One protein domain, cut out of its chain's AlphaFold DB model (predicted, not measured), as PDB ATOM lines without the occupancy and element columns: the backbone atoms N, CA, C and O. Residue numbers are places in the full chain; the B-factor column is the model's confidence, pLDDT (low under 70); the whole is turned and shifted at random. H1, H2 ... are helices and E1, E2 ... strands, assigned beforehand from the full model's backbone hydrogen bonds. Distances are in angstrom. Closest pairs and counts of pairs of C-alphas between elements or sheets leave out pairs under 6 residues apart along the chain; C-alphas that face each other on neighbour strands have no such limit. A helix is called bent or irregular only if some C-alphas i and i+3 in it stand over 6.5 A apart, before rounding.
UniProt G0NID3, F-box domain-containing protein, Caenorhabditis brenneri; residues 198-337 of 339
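What this domain is: This is residues 198 to 337 of the 339 residues of the protein "F-box domain-containing protein" of Caenorhabditis brenneri (UniProt G0NID3). A twisted sheet of seven strands makes a wall, with H1 over E2 and H3 over E5 on one face, and no named helix covering the other face. H4 packs side by side with H3, off the sheet, while the small H2 lies away from the sheet and residues 264 to 275 run back from it on the helices' side. The printed part has 140 residues, with five named helices and seven named strands in the order E1, E2, E3, H1, E4, H2, E5, H3, E6, H4, H5, E7. The sheet is mixed, in the order E3, E2, E1, E4, E5, E6, E7, and the class is mixed, helices and strands. The whole is compact, with a radius of gyration of the C-alphas of 14.2 A and spans of 37 by 37 by 26 A.

How they stand to each other: Start at E1, residues 198 to 206, which forms a hairpin with E2, residues 213 to 217, where N 204 and O 216 are 2.8 A apart. E3, residues 221 to 225, is an edge strand and forms a hairpin with E2, with N 215 and O 223 at 2.9 A. E1, E2 and E3 are a meander, each strand the antiparallel neighbour of the one before. Next look for H1, residues 228 to 239, which is on the sheet at a height of 8.0 A over it, over E2 and along the strands at 6 degrees to E2 on the local plane; their closest C-alphas, of Ser 213 and Trp 228, are 5.4 A apart. E4, residues 244 to 252, is parallel to E1, with N 203 and O 248 at 3.0 A. E3, H1, E4 are a split strand-helix-strand unit, two strands running the same way with E2 and E1 between them, and its crossover is right-handed. H2, residues 260 to 263, is not on the sheet and is apart from H1 and H3. E5, residues 276 to 283, is parallel to E4, with N 279 and O 247 at 2.8 A. H3, residues 287 to 296, is on the same face as H1 at a height of 9.7 A over the sheet, over E5 and along the strands at 7 degrees on the local plane; the C-alphas of Phe 282 and Leu 290 come closest, at 7.5 A. E6, residues 304 to 308, is parallel to E5, with N 306 and O 280 at 2.9 A. H4, residues 315 to 322, is not on the sheet; it touches H3 at a shallow tilt of 20 degrees, the same way, with the C-alphas of Leu 291 and Ile 321 closest at 5.7 A. H5, residues 325 to 329, only grazes the sheet and only just touches H3, with 3 pairs of C-alphas within 8 A, closest at Leu 294 and Gln 326, 6.4 A. The other edge strand, E7, residues 332 to 336, is parallel to E6, with N 307 and O 334 at 2.8 A. E4, H2, E5, then E5, H3, E6, then E6, H4, H5, E7 are strand-helix-strand units, parallel neighbour strands joined through helices, with right-handed crossovers. Every O i to N i+4 pair is within hydrogen-bond range in H1, H4 and H5, but 4 of 6 are in H3, and H2 is too short for one.

Where its parts are: Find C-alpha 198 at (160.895, -19.127, -16.389); from there E1 runs 21.0 A, bending by 78 degrees at residue 201. H1 measures 16.4 A. E4 covers 20.0 A and bends by 86 degrees at residue 247; E5 covers 19.8 A and bends by 63 degrees at residue 279. H2 is only just irregular, its C-alphas 260 and 263 being 6.53 A apart. H3 begins at C-alpha 287, (166.165, 0.146, -37.650), and spans 15.1 A. E7 ends at C-alpha 336, (169.510, -11.106, -45.014).

The domain as a whole: The two C-alphas farthest apart, of Lys 220 and Ser 316, are 39.3 A from each other. The printed part has no cut, and the one long link is that from H2 to E5. The mean pLDDT of the printed part is 83.4; look for values under 70 at residue 209, residues 255 to 272, residues 312 to 313 and residue 337.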
ATOM      1  N   LEU A 198     161.594 -18.719 -15.177       78.88
ATOM      2  CA  LEU A 198     160.895 -19.127 -16.389       78.88
ATOM      3  C   LEU A 198     161.923 -19.367 -17.485       78.88
ATOM      4  O   LEU A 198     162.550 -18.427 -17.969       78.88
ATOM      5  N   PHE A 199     162.108 -20.632 -17.849       81.12
ATOM      6  CA  PHE A 199     162.934 -21.024 -18.982       81.12
ATOM      7  C   PHE A 199     162.020 -21.389 -20.141       81.12
ATOM      8  O   PHE A 199     161.397 -22.448 -20.120       81.12
ATOM      9  N   HIS A 200     161.967 -20.520 -21.145       85.50
ATOM     10  CA  HIS A 200     161.273 -20.796 -22.398       85.50
ATOM     11  C   HIS A 200     162.292 -20.898 -23.531       85.50
ATOM     12  O   HIS A 200     163.331 -20.231 -23.541       85.50
ATOM     13  N   HIS A 201     162.016 -21.775 -24.486       89.50
ATOM     14  CA  HIS A 201     162.835 -21.906 -25.676       89.50
ATOM     15  C   HIS A 201     162.670 -20.680 -26.577       89.50
ATOM     16  O   HIS A 201     163.663 -20.038 -26.916       89.50
ATOM     17  N   ALA A 202     161.440 -20.316 -26.929       92.88
ATOM     18  CA  ALA A 202     161.164 -19.223 -27.849       92.88
ATOM     19  C   ALA A 202     160.017 -18.339 -27.357       92.88
ATOM     20  O   ALA A 202     158.970 -18.842 -26.953       92.88
ATOM     21  N   LEU A 203     160.211 -17.024 -27.453       93.88
ATOM     22  CA  LEU A 203     159.158 -16.021 -27.332       93.88
ATOM     23  C   LEU A 203     159.109 -15.219 -28.633       93.88
ATOM     24  O   LEU A 203     160.133 -14.717 -29.089       93.88
ATOM     25  N   GLU A 204     157.929 -15.099 -29.221       93.88
ATOM     26  CA  GLU A 204     157.692 -14.416 -30.490       93.88
ATOM     27  C   GLU A 204     156.639 -13.325 -30.308       93.88
ATOM     28  O   GLU A 204     155.559 -13.583 -29.774       93.88
ATOM     29  N   LEU A 205     156.945 -12.126 -30.798       92.38
ATOM     30  CA  LEU A 205     155.994 -11.042 -31.001       92.38
ATOM     31  C   LEU A 205     155.842 -10.804 -32.502       92.38
ATOM     32  O   LEU A 205     156.813 -10.464 -33.175       92.38
ATOM     33  N   THR A 206     154.626 -10.944 -33.020       90.31
ATOM     34  CA  THR A 206     154.297 -10.575 -34.400       90.31
ATOM     35  C   THR A 206     153.241  -9.490 -34.386       90.31
ATOM     36  O   THR A 206     152.137  -9.691 -33.870       90.31
ATOM     37  N   LEU A 207     153.569  -8.352 -34.978       86.62
ATOM     38  CA  LEU A 207     152.695  -7.193 -35.015       86.62
ATOM     39  C   LEU A 207     152.143  -6.996 -36.438       86.62
ATOM     40  O   LEU A 207     152.882  -7.036 -37.420       86.62
ATOM     41  N   TYR A 208     150.833  -6.780 -36.543       79.50
ATOM     42  CA  TYR A 208     150.120  -6.531 -37.798       79.50
ATOM     43  C   TYR A 208     149.141  -5.357 -37.631       79.50
ATOM     44  O   TYR A 208     148.397  -5.328 -36.651       79.50
ATOM     45  N   CYS A 209     149.073  -4.434 -38.602       67.06
ATOM     46  CA  CYS A 209     148.094  -3.327 -38.588       67.06
ATOM     47  C   CYS A 209     146.685  -3.774 -38.993       67.06
ATOM     48  O   CYS A 209     145.689  -3.341 -38.422       67.06
ATOM     49  N   TYR A 210     146.605  -4.620 -40.024       70.69
ATOM     50  CA  TYR A 210     145.347  -4.992 -40.692       70.69
ATOM     51  C   TYR A 210     144.955  -6.456 -40.466       70.69
ATOM     52  O   TYR A 210     144.031  -6.973 -41.097       70.69
ATOM     53  N   ARG A 211     145.697  -7.157 -39.609       76.31
ATOM     54  CA  ARG A 211     145.452  -8.546 -39.217       76.31
ATOM     55  C   ARG A 211     145.654  -8.675 -37.717       76.31
ATOM     56  O   ARG A 211     146.187  -7.774 -37.081       76.31
ATOM     57  N   SER A 212     145.241  -9.806 -37.162       84.00
ATOM     58  CA  SER A 212     145.451 -10.068 -35.745       84.00
ATOM     59  C   SER A 212     146.941 -10.199 -35.436       84.00
ATOM     60  O   SER A 212     147.599 -11.105 -35.950       84.00
ATOM     61  N   SER A 213     147.446  -9.309 -34.581       90.00
ATOM     62  CA  SER A 213     148.765  -9.432 -33.948       90.00
ATOM     63  C   SER A 213     148.788 -10.652 -33.032       90.00
ATOM     64  O   SER A 213     147.735 -11.154 -32.637       90.00
ATOM     65  N   LYS A 214     149.966 -11.167 -32.693       91.88
ATOM     66  CA  LYS A 214     150.068 -12.351 -31.835       91.88
ATOM     67  C   LYS A 214     151.338 -12.364 -30.999       91.88
ATOM     68  O   LYS A 214     152.382 -11.870 -31.420       91.88
ATOM     69  N   ILE A 215     151.234 -13.011 -29.847       92.44
ATOM     70  CA  ILE A 215     152.371 -13.437 -29.033       92.44
ATOM     71  C   ILE A 215     152.381 -14.960 -29.029       92.44
ATOM     72  O   ILE A 215     151.328 -15.572 -28.843       92.44
ATOM     73  N   ARG A 216     153.545 -15.579 -29.224       91.94
ATOM     74  CA  ARG A 216     153.709 -17.038 -29.204       91.94
ATOM     75  C   ARG A 216     154.873 -17.462 -28.316       91.94
ATOM     76  O   ARG A 216     155.889 -16.780 -28.245       91.94
ATOM     77  N   VAL A 217     154.714 -18.609 -27.660       89.69
ATOM     78  CA  VAL A 217     155.650 -19.178 -26.688       89.69
ATOM     79  C   VAL A 217     155.829 -20.664 -26.975       89.69
ATOM     80  O   VAL A 217     154.848 -21.413 -27.008       89.69
ATOM     81  N   ASP A 218     157.078 -21.089 -27.175       85.75
ATOM     82  CA  ASP A 218     157.483 -22.495 -27.356       85.75
ATOM     83  C   ASP A 218     156.646 -23.278 -28.388       85.75
ATOM     84  O   ASP A 218     156.348 -24.456 -28.195       85.75
ATOM     85  N   GLU A 219     156.226 -22.604 -29.467       73.19
ATOM     86  CA  GLU A 219     155.354 -23.086 -30.559       73.19
ATOM     87  C   GLU A 219     153.922 -23.500 -30.163       73.19
ATOM     88  O   GLU A 219     153.018 -23.443 -30.996       73.19
ATOM     89  N   LYS A 220     153.696 -23.879 -28.903       76.88
ATOM     90  CA  LYS A 220     152.451 -24.490 -28.418       76.88
ATOM     91  C   LYS A 220     151.411 -23.484 -27.947       76.88
ATOM     92  O   LYS A 220     150.222 -23.721 -28.142       76.88
ATOM     93  N   HIS A 221     151.844 -22.387 -27.333       83.50
ATOM     94  CA  HIS A 221     150.942 -21.409 -26.729       83.50
ATOM     95  C   HIS A 221     151.003 -20.122 -27.535       83.50
ATOM     96  O   HIS A 221     152.084 -19.584 -27.774       83.50
ATOM     97  N   PHE A 222     149.854 -19.624 -27.978       87.06
ATOM     98  CA  PHE A 222     149.778 -18.321 -28.618       87.06
ATOM     99  C   PHE A 222     148.508 -17.591 -28.214       87.06
ATOM    100  O   PHE A 222     147.478 -18.203 -27.938       87.06
ATOM    101  N   ARG A 223     148.592 -16.267 -28.228       88.00
ATOM    102  CA  ARG A 223     147.469 -15.366 -28.019       88.00
ATOM    103  C   ARG A 223     147.403 -14.407 -29.192       88.00
ATOM    104  O   ARG A 223     148.421 -13.824 -29.562       88.00
ATOM    105  N   SER A 224     146.220 -14.286 -29.784       90.06
ATOM    106  CA  SER A 224     145.945 -13.357 -30.877       90.06
ATOM    107  C   SER A 224     145.258 -12.105 -30.343       90.06
ATOM    108  O   SER A 224     144.437 -12.186 -29.436       90.06
ATOM    109  N   TYR A 225     145.559 -10.970 -30.957       87.12
ATOM    110  CA  TYR A 225     145.082  -9.650 -30.575       87.12
ATOM    111  C   TYR A 225     144.517  -8.949 -31.800       87.12
ATOM    112  O   TYR A 225     145.136  -8.956 -32.865       87.12
ATOM    113  N   THR A 226     143.344  -8.341 -31.665       86.94
ATOM    114  CA  THR A 226     142.774  -7.491 -32.718       86.94
ATOM    115  C   THR A 226     143.470  -6.139 -32.786       86.94
ATOM    116  O   THR A 226     143.603  -5.592 -33.874       86.94
ATOM    117  N   ASP A 227     143.935  -5.633 -31.640       84.38
ATOM    118  CA  ASP A 227     144.727  -4.412 -31.531       84.38
ATOM    119  C   ASP A 227     146.186  -4.759 -31.192       84.38
ATOM    120  O   ASP A 227     146.486  -5.433 -30.206       84.38
ATOM    121  N   TRP A 228     147.119  -4.292 -32.016       83.12
ATOM    122  CA  TRP A 228     148.554  -4.470 -31.802       83.12
ATOM    123  C   TRP A 228     149.040  -3.774 -30.519       83.12
ATOM    124  O   TRP A 228     150.004  -4.237 -29.908       83.12
ATOM    125  N   LYS A 229     148.366  -2.704 -30.065       83.25
ATOM    126  CA  LYS A 229     148.715  -2.000 -28.819       83.25
ATOM    127  C   LYS A 229     148.534  -2.903 -27.604       83.25
ATOM    128  O   LYS A 229     149.371  -2.902 -26.700       83.25
ATOM    129  N   GLU A 230     147.476  -3.712 -27.605       86.38
ATOM    130  CA  GLU A 230     147.236  -4.720 -26.569       86.38
ATOM    131  C   GLU A 230     148.321  -5.800 -26.594       86.38
ATOM    132  O   GLU A 230     148.847  -6.161 -25.540       86.38
ATOM    133  N   ALA A 231     148.730  -6.245 -27.789       87.81
ATOM    134  CA  ALA A 231     149.827  -7.199 -27.938       87.81
ATOM    135  C   ALA A 231     151.140  -6.649 -27.358       87.81
ATOM    136  O   ALA A 231     151.830  -7.344 -26.617       87.81
ATOM    137  N   ILE A 232     151.482  -5.384 -27.624       85.25
ATOM    138  CA  ILE A 232     152.683  -4.758 -27.049       85.25
ATOM    139  C   ILE A 232     152.582  -4.649 -25.527       85.25
ATOM    140  O   ILE A 232     153.570  -4.893 -24.831       85.25
ATOM    141  N   LEU A 233     151.416  -4.281 -24.989       85.94
ATOM    142  CA  LEU A 233     151.216  -4.157 -23.545       85.94
ATOM    143  C   LEU A 233     151.393  -5.502 -22.830       85.94
ATOM    144  O   LEU A 233     152.122  -5.584 -21.839       85.94
ATOM    145  N   ASP A 234     150.770  -6.560 -23.341       86.81
ATOM    146  CA  ASP A 234     150.917  -7.905 -22.787       86.81
ATOM    147  C   ASP A 234     152.345  -8.428 -22.945       86.81
ATOM    148  O   ASP A 234     152.908  -8.981 -21.998       86.81
ATOM    149  N   PHE A 235     152.979  -8.172 -24.090       87.94
ATOM    150  CA  PHE A 235     154.378  -8.517 -24.311       87.94
ATOM    151  C   PHE A 235     155.305  -7.821 -23.304       87.94
ATOM    152  O   PHE A 235     156.152  -8.478 -22.698       87.94
ATOM    153  N   LYS A 236     155.101  -6.519 -23.049       86.31
ATOM    154  CA  LYS A 236     155.817  -5.760 -22.008       86.31
ATOM    155  C   LYS A 236     155.629  -6.381 -20.624       86.31
ATOM    156  O   LYS A 236     156.592  -6.489 -19.870       86.31
ATOM    157  N   ASN A 237     154.417  -6.827 -20.288       84.00
ATOM    158  CA  ASN A 237     154.150  -7.493 -19.011       84.00
ATOM    159  C   ASN A 237     154.895  -8.830 -18.880       84.00
ATOM    160  O   ASN A 237     155.409  -9.128 -17.805       84.00
ATOM    161  N   ILE A 238     154.999  -9.603 -19.964       85.81
ATOM    162  CA  ILE A 238     155.731 -10.880 -19.991       85.81
ATOM    163  C   ILE A 238     157.223 -10.653 -19.739       85.81
ATOM    164  O   ILE A 238     157.817 -11.258 -18.844       85.81
ATOM    165  N   ILE A 239     157.838  -9.754 -20.508       86.31
ATOM    166  CA  ILE A 239     159.283  -9.516 -20.422       86.31
ATOM    167  C   ILE A 239     159.682  -8.718 -19.179       86.31
ATOM    168  O   ILE A 239     160.851  -8.727 -18.806       86.31
ATOM    169  N   LYS A 240     158.732  -8.088 -18.474       83.81
ATOM    170  CA  LYS A 240     158.976  -7.441 -17.175       83.81
ATOM    171  C   LYS A 240     159.527  -8.414 -16.122       83.81
ATOM    172  O   LYS A 240     160.161  -7.966 -15.171       83.81
ATOM    173  N   ASN A 241     159.327  -9.725 -16.276       81.50
ATOM    174  CA  ASN A 241     159.851 -10.712 -15.338       81.50
ATOM    175  C   ASN A 241     161.398 -10.811 -15.427       81.50
ATOM    176  O   ASN A 241     161.930 -11.287 -16.434       81.50
ATOM    177  N   PRO A 242     162.151 -10.441 -14.370       80.62
ATOM    178  CA  PRO A 242     163.617 -10.486 -14.375       80.62
ATOM    179  C   PRO A 242     164.204 -11.897 -14.323       80.62
ATOM    180  O   PRO A 242     165.402 -12.073 -14.538       80.62
ATOM    181  N   LYS A 243     163.383 -12.910 -14.029       84.31
ATOM    182  CA  LYS A 243     163.783 -14.318 -14.009       84.31
ATOM    183  C   LYS A 243     163.477 -15.035 -15.333       84.31
ATOM    184  O   LYS A 243     163.745 -16.236 -15.424       84.31
ATOM    185  N   LEU A 244     162.965 -14.330 -16.350       87.56
ATOM    186  CA  LEU A 244     162.717 -14.872 -17.687       87.56
ATOM    187  C   LEU A 244     164.032 -15.107 -18.445       87.56
ATOM    188  O   LEU A 244     164.814 -14.185 -18.673       87.56
ATOM    189  N   HIS A 245     164.255 -16.353 -18.852       91.19
ATOM    190  CA  HIS A 245     165.390 -16.775 -19.664       91.19
ATOM    191  C   HIS A 245     164.875 -17.371 -20.970       91.19
ATOM    192  O   HIS A 245     164.100 -18.329 -20.960       91.19
ATOM    193  N   LEU A 246     165.338 -16.815 -22.087       93.31
ATOM    194  CA  LEU A 246     164.938 -17.215 -23.430       93.31
ATOM    195  C   LEU A 246     166.137 -17.751 -24.205       93.31
ATOM    196  O   LEU A 246     167.227 -17.166 -24.184       93.31
ATOM    197  N   ASN A 247     165.933 -18.846 -24.937       95.12
ATOM    198  CA  ASN A 247     166.898 -19.231 -25.960       95.12
ATOM    199  C   ASN A 247     166.774 -18.301 -27.174       95.12
ATOM    200  O   ASN A 247     167.779 -17.747 -27.605       95.12
ATOM    201  N   THR A 248     165.552 -18.060 -27.649       96.00
ATOM    202  CA  THR A 248     165.274 -17.220 -28.815       96.00
ATOM    203  C   THR A 248     164.201 -16.183 -28.493       96.00
ATOM    204  O   THR A 248     163.143 -16.519 -27.964       96.00
ATOM    205  N   LEU A 249     164.458 -14.927 -28.846       95.50
ATOM    206  CA  LEU A 249     163.447 -13.880 -28.937       95.50
ATOM    207  C   LEU A 249     163.248 -13.525 -30.411       95.50
ATOM    208  O   LEU A 249     164.211 -13.135 -31.065       95.50
ATOM    209  N   LEU A 250     162.021 -13.652 -30.911       94.69
ATOM    210  CA  LEU A 250     161.644 -13.259 -32.266       94.69
ATOM    211  C   LEU A 250     160.735 -12.034 -32.215       94.69
ATOM    212  O   LEU A 250     159.725 -12.036 -31.513       94.69
ATOM    213  N   ILE A 251     161.080 -10.995 -32.965       91.69
ATOM    214  CA  ILE A 251     160.243  -9.806 -33.128       91.69
ATOM    215  C   ILE A 251     160.041  -9.585 -34.619       91.69
ATOM    216  O   ILE A 251     161.004  -9.337 -35.339       91.69
ATOM    217  N   ASN A 252     158.790  -9.682 -35.065       89.62
ATOM    218  CA  ASN A 252     158.392  -9.424 -36.438       89.62
ATOM    219  C   ASN A 252     157.512  -8.165 -36.504       89.62
ATOM    220  O   ASN A 252     156.410  -8.119 -35.944       89.62
ATOM    221  N   THR A 253     158.033  -7.161 -37.206       82.94
ATOM    222  CA  THR A 253     157.399  -5.879 -37.527       82.94
ATOM    223  C   THR A 253     157.384  -5.614 -39.039       82.94
ATOM    224  O   THR A 253     157.149  -4.486 -39.470       82.94
ATOM    225  N   SER A 254     157.594  -6.635 -39.881       73.19
ATOM    226  CA  SER A 254     157.726  -6.472 -41.341       73.19
ATOM    227  C   SER A 254     156.455  -5.954 -42.031       73.19
ATOM    228  O   SER A 254     156.500  -5.491 -43.167       73.19
ATOM    229  N   CYS A 255     155.314  -5.955 -41.338       68.69
ATOM    230  CA  CYS A 255     154.026  -5.527 -41.883       68.69
ATOM    231  C   CYS A 255     153.696  -4.030 -41.710       68.69
ATOM    232  O   CYS A 255     152.629  -3.616 -42.160       68.69
ATOM    233  N   PHE A 256     154.575  -3.215 -41.109       67.06
ATOM    234  CA  PHE A 256     154.356  -1.768 -40.880       67.06
ATOM    235  C   PHE A 256     154.839  -0.857 -42.027       67.06
ATOM    236  O   PHE A 256     155.183   0.305 -41.809       67.06
ATOM    237  N   TYR A 257     154.869  -1.350 -43.269       56.59
ATOM    238  CA  TYR A 257     155.311  -0.561 -44.425       56.59
ATOM    239  C   TYR A 257     154.453   0.711 -44.608       56.59
ATOM    240  O   TYR A 257     153.247   0.623 -44.828       56.59
ATOM    241  N   ASN A 258     155.085   1.893 -44.548       52.50
ATOM    242  CA  ASN A 258     154.477   3.224 -44.747       52.50
ATOM    243  C   ASN A 258     153.362   3.657 -43.765       52.50
ATOM    244  O   ASN A 258     152.599   4.573 -44.080       52.50
ATOM    245  N   ASP A 259     153.266   3.064 -42.574       58.03
ATOM    246  CA  ASP A 259     152.252   3.454 -41.582       58.03
ATOM    247  C   ASP A 259     152.697   4.709 -40.773       58.03
ATOM    248  O   ASP A 259     153.871   4.800 -40.390       58.03
ATOM    249  N   PRO A 260     151.816   5.694 -40.474       47.41
ATOM    250  CA  PRO A 260     152.055   6.830 -39.559       47.41
ATOM    251  C   PRO A 260     152.462   6.490 -38.099       47.41
ATOM    252  O   PRO A 260     152.402   7.355 -37.225       47.41
ATOM    253  N   PHE A 261     152.964   5.283 -37.830       55.72
ATOM    254  CA  PHE A 261     153.574   4.834 -36.569       55.72
ATOM    255  C   PHE A 261     154.745   5.691 -36.071       55.72
ATOM    256  O   PHE A 261     155.076   5.659 -34.885       55.72
ATOM    257  N   LYS A 262     155.366   6.495 -36.943       53.94
ATOM    258  CA  LYS A 262     156.536   7.321 -36.596       53.94
ATOM    259  C   LYS A 262     156.256   8.420 -35.558       53.94
ATOM    260  O   LYS A 262     157.208   8.961 -35.007       53.94
ATOM    261  N   ALA A 263     154.995   8.771 -35.287       45.59
ATOM    262  CA  ALA A 263     154.667   9.918 -34.432       45.59
ATOM    263  C   ALA A 263     154.561   9.609 -32.923       45.59
ATOM    264  O   ALA A 263     154.680  10.538 -32.125       45.59
ATOM    265  N   GLU A 264     154.365   8.349 -32.504       52.59
ATOM    266  CA  GLU A 264     154.084   8.021 -31.088       52.59
ATOM    267  C   GLU A 264     155.050   7.010 -30.431       52.59
ATOM    268  O   GLU A 264     155.020   6.858 -29.207       52.59
ATOM    269  N   GLU A 265     155.964   6.359 -31.163       52.56
ATOM    270  CA  GLU A 265     156.713   5.209 -30.623       52.56
ATOM    271  C   GLU A 265     158.245   5.354 -30.568       52.56
ATOM    272  O   GLU A 265     159.011   4.535 -31.063       52.56
ATOM    273  N   HIS A 266     158.706   6.338 -29.794       47.91
ATOM    274  CA  HIS A 266     160.033   6.294 -29.151       47.91
ATOM    275  C   HIS A 266     159.992   5.635 -27.752       47.91
ATOM    276  O   HIS A 266     160.947   5.717 -26.981       47.91
ATOM    277  N   SER A 267     158.875   4.989 -27.385       49.25
ATOM    278  CA  SER A 267     158.628   4.439 -26.041       49.25
ATOM    279  C   SER A 267     158.569   2.906 -25.977       49.25
ATOM    280  O   SER A 267     158.146   2.328 -24.966       49.25
ATOM    281  N   LEU A 268     159.089   2.212 -26.996       55.66
ATOM    282  CA  LEU A 268     159.420   0.784 -26.918       55.66
ATOM    283  C   LEU A 268     160.661   0.535 -26.045       55.66
ATOM    284  O   LEU A 268     161.508  -0.297 -26.347       55.66
ATOM    285  N   LYS A 269     160.745   1.204 -24.889       62.56
ATOM    286  CA  LYS A 269     161.483   0.661 -23.752       62.56
ATOM    287  C   LYS A 269     160.731  -0.583 -23.308       62.56
ATOM    288  O   LYS A 269     159.767  -0.520 -22.548       62.56
ATOM    289  N   LEU A 270     161.138  -1.701 -23.887       65.25
ATOM    290  CA  LEU A 270     160.553  -3.009 -23.652       65.25
ATOM    291  C   LEU A 270     160.724  -3.435 -22.190       65.25
ATOM    292  O   LEU A 270     159.848  -4.088 -21.634       65.25
ATOM    293  N   SER A 271     161.810  -3.012 -21.543       63.62
ATOM    294  CA  SER A 271     162.102  -3.407 -20.172       63.62
ATOM    295  C   SER A 271     162.950  -2.377 -19.420       63.62
ATOM    296  O   SER A 271     163.692  -1.599 -20.021       63.62
ATOM    297  N   THR A 272     162.847  -2.374 -18.087       68.12
ATOM    298  CA  THR A 272     163.732  -1.612 -17.187       68.12
ATOM    299  C   THR A 272     164.958  -2.415 -16.744       68.12
ATOM    300  O   THR A 272     165.940  -1.821 -16.301       68.12
ATOM    301  N   HIS A 273     164.933  -3.743 -16.882       82.31
ATOM    302  CA  HIS A 273     166.059  -4.653 -16.648       82.31
ATOM    303  C   HIS A 273     166.495  -5.340 -17.945       82.31
ATOM    304  O   HIS A 273     165.732  -5.455 -18.904       82.31
ATOM    305  N   GLN A 274     167.733  -5.833 -17.958       88.44
ATOM    306  CA  GLN A 274     168.270  -6.577 -19.093       88.44
ATOM    307  C   GLN A 274     167.774  -8.027 -19.094       88.44
ATOM    308  O   GLN A 274     167.933  -8.739 -18.102       88.44
ATOM    309  N   LEU A 275     167.225  -8.465 -20.226       90.38
ATOM    310  CA  LEU A 275     166.701  -9.809 -20.451       90.38
ATOM    311  C   LEU A 275     167.817 -10.806 -20.780       90.38
ATOM    312  O   LEU A 275     168.747 -10.503 -21.535       90.38
ATOM    313  N   HIS A 276     167.686 -12.034 -20.276       93.38
ATOM    314  CA  HIS A 276     168.586 -13.143 -20.589       93.38
ATOM    315  C   HIS A 276     168.120 -13.873 -21.850       93.38
ATOM    316  O   HIS A 276     167.479 -14.921 -21.776       93.38
ATOM    317  N   VAL A 277     168.478 -13.326 -23.012       94.88
ATOM    318  CA  VAL A 277     168.168 -13.880 -24.342       94.88
ATOM    319  C   VAL A 277     169.451 -14.327 -25.042       94.88
ATOM    320  O   VAL A 277     170.362 -13.514 -25.174       94.88
ATOM    321  N   LYS A 278     169.540 -15.586 -25.501       96.56
ATOM    322  CA  LYS A 278     170.730 -16.071 -26.237       96.56
ATOM    323  C   LYS A 278     170.743 -15.638 -27.704       96.56
ATOM    324  O   LYS A 278     171.790 -15.251 -28.216       96.56
ATOM    325  N   LYS A 279     169.592 -15.695 -28.371       97.44
ATOM    326  CA  LYS A 279     169.427 -15.369 -29.789       97.44
ATOM    327  C   LYS A 279     168.305 -14.353 -29.987       97.44
ATOM    328  O   LYS A 279     167.189 -14.586 -29.531       97.44
ATOM    329  N   LEU A 280     168.591 -13.266 -30.694       96.44
ATOM    330  CA  LEU A 280     167.590 -12.339 -31.216       96.44
ATOM    331  C   LEU A 280     167.369 -12.635 -32.702       96.44
ATOM    332  O   LEU A 280     168.336 -12.739 -33.449       96.44
ATOM    333  N   VAL A 281     166.108 -12.747 -33.112       95.69
ATOM    334  CA  VAL A 281     165.678 -12.720 -34.514       95.69
ATOM    335  C   VAL A 281     164.797 -11.493 -34.688       95.69
ATOM    336  O   VAL A 281     163.752 -11.385 -34.046       95.69
ATOM    337  N   PHE A 282     165.225 -10.562 -35.526       92.12
ATOM    338  CA  PHE A 282     164.473  -9.359 -35.846       92.12
ATOM    339  C   PHE A 282     164.082  -9.388 -37.320       92.12
ATOM    340  O   PHE A 282     164.945  -9.414 -38.191       92.12
ATOM    341  N   GLU A 283     162.784  -9.391 -37.593       90.00
ATOM    342  CA  GLU A 283     162.238  -9.335 -38.945       90.00
ATOM    343  C   GLU A 283     161.457  -8.032 -39.100       90.00
ATOM    344  O   GLU A 283     160.354  -7.887 -38.573       90.00
ATOM    345  N   GLY A 284     162.028  -7.052 -39.786       80.81
ATOM    346  CA  GLY A 284     161.448  -5.718 -39.832       80.81
ATOM    347  C   GLY A 284     162.262  -4.761 -40.679       80.81
ATOM    348  O   GLY A 284     163.446  -4.975 -40.913       80.81
ATOM    349  N   ILE A 285     161.601  -3.690 -41.110       75.19
ATOM    350  CA  ILE A 285     162.130  -2.730 -42.088       75.19
ATOM    351  C   ILE A 285     162.656  -1.431 -41.462       75.19
ATOM    352  O   ILE A 285     163.200  -0.601 -42.175       75.19
ATOM    353  N   ASP A 286     162.451  -1.219 -40.159       80.38
ATOM    354  CA  ASP A 286     162.803   0.033 -39.481       80.38
ATOM    355  C   ASP A 286     163.817  -0.229 -38.356       80.38
ATOM    356  O   ASP A 286     163.529  -0.881 -37.343       80.38
ATOM    357  N   GLU A 287     165.029   0.291 -38.552       82.00
ATOM    358  CA  GLU A 287     166.165   0.146 -37.650       82.00
ATOM    359  C   GLU A 287     165.954   0.790 -36.265       82.00
ATOM    360  O   GLU A 287     166.576   0.358 -35.289       82.00
ATOM    361  N   TYR A 288     165.035   1.754 -36.108       82.69
ATOM    362  CA  TYR A 288     164.746   2.355 -34.799       82.69
ATOM    363  C   TYR A 288     164.145   1.343 -33.814       82.69
ATOM    364  O   TYR A 288     164.371   1.450 -32.604       82.69
ATOM    365  N   TYR A 289     163.417   0.328 -34.293       82.19
ATOM    366  CA  TYR A 289     162.945  -0.752 -33.422       82.19
ATOM    367  C   TYR A 289     164.118  -1.531 -32.836       82.19
ATOM    368  O   TYR A 289     164.155  -1.779 -31.629       82.19
ATOM    369  N   LEU A 290     165.106  -1.863 -33.667       85.88
ATOM    370  CA  LEU A 290     166.292  -2.590 -33.240       85.88
ATOM    371  C   LEU A 290     167.104  -1.786 -32.211       85.88
ATOM    372  O   LEU A 290     167.521  -2.348 -31.193       85.88
ATOM    373  N   LEU A 291     167.231  -0.468 -32.419       86.81
ATOM    374  CA  LEU A 291     167.861   0.459 -31.471       86.81
ATOM    375  C   LEU A 291     167.157   0.478 -30.101       86.81
ATOM    376  O   LEU A 291     167.816   0.635 -29.077       86.81
ATOM    377  N   ASN A 292     165.839   0.268 -30.053       85.00
ATOM    378  CA  ASN A 292     165.070   0.204 -28.805       85.00
ATOM    379  C   ASN A 292     165.107  -1.186 -28.134       85.00
ATOM    380  O   ASN A 292     165.090  -1.296 -26.903       85.00
ATOM    381  N   ILE A 293     165.174  -2.256 -28.931       88.00
ATOM    382  CA  ILE A 293     165.152  -3.646 -28.456       88.00
ATOM    383  C   ILE A 293     166.503  -4.055 -27.867       88.00
ATOM    384  O   ILE A 293     166.552  -4.569 -26.748       88.00
ATOM    385  N   LEU A 294     167.599  -3.836 -28.602       91.06
ATOM    386  CA  LEU A 294     168.928  -4.327 -28.220       91.06
ATOM    387  C   LEU A 294     169.365  -3.873 -26.819       91.06
ATOM    388  O   LEU A 294     169.817  -4.731 -26.057       91.06
ATOM    389  N   PRO A 295     169.183  -2.603 -26.401       90.88
ATOM    390  CA  PRO A 295     169.547  -2.159 -25.055       90.88
ATOM    391  C   PRO A 295     168.851  -2.930 -23.925       90.88
ATOM    392  O   PRO A 295     169.388  -3.015 -22.817       90.88
ATOM    393  N   CYS A 296     167.683  -3.519 -24.199       89.25
ATOM    394  CA  CYS A 296     166.924  -4.320 -23.242       89.25
ATOM    395  C   CYS A 296     167.489  -5.740 -23.070       89.25
ATOM    396  O   CYS A 296     167.035  -6.469 -22.192       89.25
ATOM    397  N   LEU A 297     168.465  -6.162 -23.879       92.62
ATOM    398  CA  LEU A 297     169.077  -7.490 -23.816       92.62
ATOM    399  C   LEU A 297     170.405  -7.438 -23.056       92.62
ATOM    400  O   LEU A 297     171.141  -6.453 -23.127       92.62
ATOM    401  N   LYS A 298     170.727  -8.504 -22.316       94.06
ATOM    402  CA  LYS A 298     171.953  -8.577 -21.514       94.06
ATOM    403  C   LYS A 298     173.197  -8.776 -22.402       94.06
ATOM    404  O   LYS A 298     173.329  -9.842 -23.015       94.06
ATOM    405  N   PRO A 299     174.155  -7.823 -22.429       94.50
ATOM    406  CA  PRO A 299     175.391  -7.970 -23.194       94.50
ATOM    407  C   PRO A 299     176.187  -9.206 -22.761       94.50
ATOM    408  O   PRO A 299     176.293  -9.497 -21.567       94.50
ATOM    409  N   GLY A 300     176.755  -9.932 -23.723       93.00
ATOM    410  CA  GLY A 300     177.537 -11.152 -23.488       93.00
ATOM    411  C   GLY A 300     176.718 -12.401 -23.144       93.00
ATOM    412  O   GLY A 300     177.259 -13.501 -23.206       93.00
ATOM    413  N   TYR A 301     175.429 -12.263 -22.807       94.75
ATOM    414  CA  TYR A 301     174.491 -13.391 -22.798       94.75
ATOM    415  C   TYR A 301     173.836 -13.570 -24.175       94.75
ATOM    416  O   TYR A 301     173.631 -14.700 -24.609       94.75
ATOM    417  N   LEU A 302     173.563 -12.458 -24.867       97.19
ATOM    418  CA  LEU A 302     173.189 -12.446 -26.280       97.19
ATOM    419  C   LEU A 302     174.388 -12.872 -27.136       97.19
ATOM    420  O   LEU A 302     175.389 -12.161 -27.197       97.19
ATOM    421  N   THR A 303     174.288 -14.036 -27.776       97.06
ATOM    422  CA  THR A 303     175.342 -14.618 -28.618       97.06
ATOM    423  C   THR A 303     175.042 -14.511 -30.106       97.06
ATOM    424  O   THR A 303     175.976 -14.550 -30.900       97.06
ATOM    425  N   THR A 304     173.772 -14.396 -30.494       97.62
ATOM    426  CA  THR A 304     173.358 -14.428 -31.902       97.62
ATOM    427  C   THR A 304     172.347 -13.326 -32.195       97.62
ATOM    428  O   THR A 304     171.379 -13.175 -31.448       97.62
ATOM    429  N   ILE A 305     172.568 -12.584 -33.279       96.62
ATOM    430  CA  ILE A 305     171.652 -11.564 -33.796       96.62
ATOM    431  C   ILE A 305     171.398 -11.866 -35.275       96.62
ATOM    432  O   ILE A 305     172.295 -11.707 -36.099       96.62
ATOM    433  N   ASP A 306     170.178 -12.281 -35.596       95.12
ATOM    434  CA  ASP A 306     169.730 -12.501 -36.971       95.12
ATOM    435  C   ASP A 306     168.747 -11.389 -37.345       95.12
ATOM    436  O   ASP A 306     167.766 -11.156 -36.633       95.12
ATOM    437  N   ILE A 307     169.015 -10.698 -38.447       91.69
ATOM    438  CA  ILE A 307     168.199  -9.603 -38.966       91.69
ATOM    439  C   ILE A 307     167.717  -9.988 -40.360       91.69
ATOM    440  O   ILE A 307     168.520 -10.311 -41.230       91.69
ATOM    441  N   LEU A 308     166.404  -9.951 -40.568       88.75
ATOM    442  CA  LEU A 308     165.754 -10.398 -41.795       88.75
ATOM    443  C   LEU A 308     164.930  -9.257 -42.397       88.75
ATOM    444  O   LEU A 308     164.053  -8.704 -41.729       88.75
ATOM    445  N   GLY A 309     165.191  -8.926 -43.662       79.38
ATOM    446  CA  GLY A 309     164.424  -7.935 -44.420       79.38
ATOM    447  C   GLY A 309     164.602  -6.486 -43.969       79.38
ATOM    448  O   GLY A 309     163.733  -5.662 -44.247       79.38
ATOM    449  N   LEU A 310     165.698  -6.175 -43.271       77.25
ATOM    450  CA  LEU A 310     166.037  -4.799 -42.915       77.25
ATOM    451  C   LEU A 310     166.723  -4.118 -44.102       77.25
ATOM    452  O   LEU A 310     167.861  -4.448 -44.429       77.25
ATOM    453  N   GLU A 311     166.052  -3.136 -44.698       72.38
ATOM    454  CA  GLU A 311     166.645  -2.187 -45.642       72.38
ATOM    455  C   GLU A 311     166.901  -0.867 -44.897       72.38
ATOM    456  O   GLU A 311     165.977  -0.065 -44.753       72.38
ATOM    457  N   PRO A 312     168.110  -0.633 -44.356       64.62
ATOM    458  CA  PRO A 312     168.360   0.538 -43.527       64.62
ATOM    459  C   PRO A 312     168.204   1.824 -44.347       64.62
ATOM    460  O   PRO A 312     168.939   2.064 -45.305       64.62
ATOM    461  N   TYR A 313     167.264   2.680 -43.947       68.12
ATOM    462  CA  TYR A 313     167.043   3.976 -44.594       68.12
ATOM    463  C   TYR A 313     167.984   5.063 -44.052       68.12
ATOM    464  O   TYR A 313     168.191   6.089 -44.709       68.12
ATOM    465  N   ASN A 314     168.536   4.875 -42.848       76.44
ATOM    466  CA  ASN A 314     169.374   5.839 -42.147       76.44
ATOM    467  C   ASN A 314     170.662   5.207 -41.589       76.44
ATOM    468  O   ASN A 314     170.723   4.729 -40.452       76.44
ATOM    469  N   ASP A 315     171.753   5.354 -42.344       80.44
ATOM    470  CA  ASP A 315     173.108   4.945 -41.948       80.44
ATOM    471  C   ASP A 315     173.538   5.460 -40.564       80.44
ATOM    472  O   ASP A 315     174.365   4.837 -39.893       80.44
ATOM    473  N   SER A 316     173.021   6.612 -40.120       85.88
ATOM    474  CA  SER A 316     173.361   7.167 -38.807       85.88
ATOM    475  C   SER A 316     172.816   6.318 -37.660       85.88
ATOM    476  O   SER A 316     173.492   6.189 -36.642       85.88
ATOM    477  N   VAL A 317     171.622   5.742 -37.810       86.06
ATOM    478  CA  VAL A 317     170.993   4.907 -36.772       86.06
ATOM    479  C   VAL A 317     171.687   3.556 -36.705       86.06
ATOM    480  O   VAL A 317     172.010   3.074 -35.623       86.06
ATOM    481  N   MET A 318     172.028   2.983 -37.860       87.81
ATOM    482  CA  MET A 318     172.818   1.755 -37.901       87.81
ATOM    483  C   MET A 318     174.195   1.928 -37.254       87.81
ATOM    484  O   MET A 318     174.630   1.047 -36.514       87.81
ATOM    485  N   LYS A 319     174.858   3.078 -37.447       89.75
ATOM    486  CA  LYS A 319     176.106   3.404 -36.730       89.75
ATOM    487  C   LYS A 319     175.923   3.424 -35.214       89.75
ATOM    488  O   LYS A 319     176.817   2.992 -34.499       89.75
ATOM    489  N   GLU A 320     174.785   3.893 -34.715       92.38
ATOM    490  CA  GLU A 320     174.485   3.854 -33.282       92.38
ATOM    491  C   GLU A 320     174.274   2.413 -32.788       92.38
ATOM    492  O   GLU A 320     174.823   2.019 -31.760       92.38
ATOM    493  N   ILE A 321     173.546   1.599 -33.557       91.50
ATOM    494  CA  ILE A 321     173.251   0.198 -33.230       91.50
ATOM    495  C   ILE A 321     174.526  -0.643 -33.106       91.50
ATOM    496  O   ILE A 321     174.676  -1.382 -32.130       91.50
ATOM    497  N   VAL A 322     175.460  -0.525 -34.055       91.81
ATOM    498  CA  VAL A 322     176.707  -1.313 -34.033       91.81
ATOM    499  C   VAL A 322     177.632  -0.933 -32.874       91.81
ATOM    500  O   VAL A 322     178.473  -1.731 -32.455       91.81
ATOM    501  N   GLU A 323     177.463   0.268 -32.317       95.56
ATOM    502  CA  GLU A 323     178.228   0.738 -31.164       95.56
ATOM    503  C   GLU A 323     177.694   0.214 -29.821       95.56
ATOM    504  O   GLU A 323     178.399   0.317 -28.808       95.56
ATOM    505  N   LEU A 324     176.504  -0.401 -29.794       95.25
ATOM    506  CA  LEU A 324     175.925  -1.001 -28.593       95.25
ATOM    507  C   LEU A 324     176.763  -2.182 -28.079       95.25
ATOM    508  O   LEU A 324     177.246  -3.027 -28.833       95.25
ATOM    509  N   GLU A 325     176.868  -2.310 -26.754       96.00
ATOM    510  CA  GLU A 325     177.593  -3.411 -26.101       96.00
ATOM    511  C   GLU A 325     177.014  -4.791 -26.440       96.00
ATOM    512  O   GLU A 325     177.746  -5.779 -26.511       96.00
ATOM    513  N   GLN A 326     175.698  -4.870 -26.636       95.44
ATOM    514  CA  GLN A 326     175.001  -6.083 -27.058       95.44
ATOM    515  C   GLN A 326     175.439  -6.515 -28.450       95.44
ATOM    516  O   GLN A 326     175.668  -7.703 -28.663       95.44
ATOM    517  N   TRP A 327     175.598  -5.548 -29.356       95.31
ATOM    518  CA  TRP A 327     176.120  -5.797 -30.688       95.31
ATOM    519  C   TRP A 327     177.573  -6.249 -30.599       95.31
ATOM    520  O   TRP A 327     177.899  -7.347 -31.016       95.31
ATOM    521  N   LYS A 328     178.446  -5.479 -29.945       95.62
ATOM    522  CA  LYS A 328     179.886  -5.780 -29.851       95.62
ATOM    523  C   LYS A 328     180.222  -7.138 -29.225       95.62
ATOM    524  O   LYS A 328     181.268  -7.702 -29.537       95.62
ATOM    525  N   LYS A 329     179.389  -7.643 -28.308       96.12
ATOM    526  CA  LYS A 329     179.629  -8.908 -27.583       96.12
ATOM    527  C   LYS A 329     178.922 -10.124 -28.177       96.12
ATOM    528  O   LYS A 329     179.195 -11.235 -27.717       96.12
ATOM    529  N   ALA A 330     178.025  -9.941 -29.145       95.31
ATOM    530  CA  ALA A 330     177.439 -11.067 -29.858       95.31
ATOM    531  C   ALA A 330     178.511 -11.767 -30.717       95.31
ATOM    532  O   ALA A 330     179.493 -11.168 -31.147       95.31
ATOM    533  N   GLN A 331     178.354 -13.076 -30.895       94.94
ATOM    534  CA  GLN A 331     179.338 -13.949 -31.544       94.94
ATOM    535  C   GLN A 331     178.994 -14.208 -33.011       94.94
ATOM    536  O   GLN A 331     179.889 -14.386 -33.832       94.94
ATOM    537  N   TYR A 332     177.700 -14.247 -33.331       94.31
ATOM    538  CA  TYR A 332     177.188 -14.606 -34.647       94.31
ATOM    539  C   TYR A 332     176.182 -13.561 -35.123       94.31
ATOM    540  O   TYR A 332     175.301 -13.160 -34.358       94.31
ATOM    541  N   PHE A 333     176.309 -13.167 -36.389       90.19
ATOM    542  CA  PHE A 333     175.439 -12.192 -37.038       90.19
ATOM    543  C   PHE A 333     175.054 -12.688 -38.425       90.19
ATOM    544  O   PHE A 333     175.907 -13.185 -39.162       90.19
ATOM    545  N   SER A 334     173.788 -12.513 -38.774       88.19
ATOM    546  CA  SER A 334     173.264 -12.714 -40.121       88.19
ATOM    547  C   SER A 334     172.350 -11.539 -40.438       88.19
ATOM    548  O   SER A 334     171.535 -11.147 -39.606       88.19
ATOM    549  N   ILE A 335     172.551 -10.935 -41.608       82.56
ATOM    550  CA  ILE A 335     171.700  -9.874 -42.141       82.56
ATOM    551  C   ILE A 335     171.315 -10.332 -43.542       82.56
ATOM    552  O   ILE A 335     172.174 -10.370 -44.421       82.56
ATOM    553  N   ASP A 336     170.055 -10.719 -43.716       77.19
ATOM    554  CA  ASP A 336     169.510 -11.106 -45.014       77.19
ATOM    555  C   ASP A 336     168.669  -9.948 -45.561       77.19
ATOM    556  O   ASP A 336     167.638  -9.580 -44.988       77.19
ATOM    557  N   GLU A 337     169.114  -9.368 -46.675       61.94
ATOM    558  CA  GLU A 337     168.338  -8.402 -47.458       61.94
ATOM    559  C   GLU A 337     167.225  -9.162 -48.207       61.94
ATOM    560  O   GLU A 337     167.477 -10.224 -48.786       61.94
TER     561      GLU A 337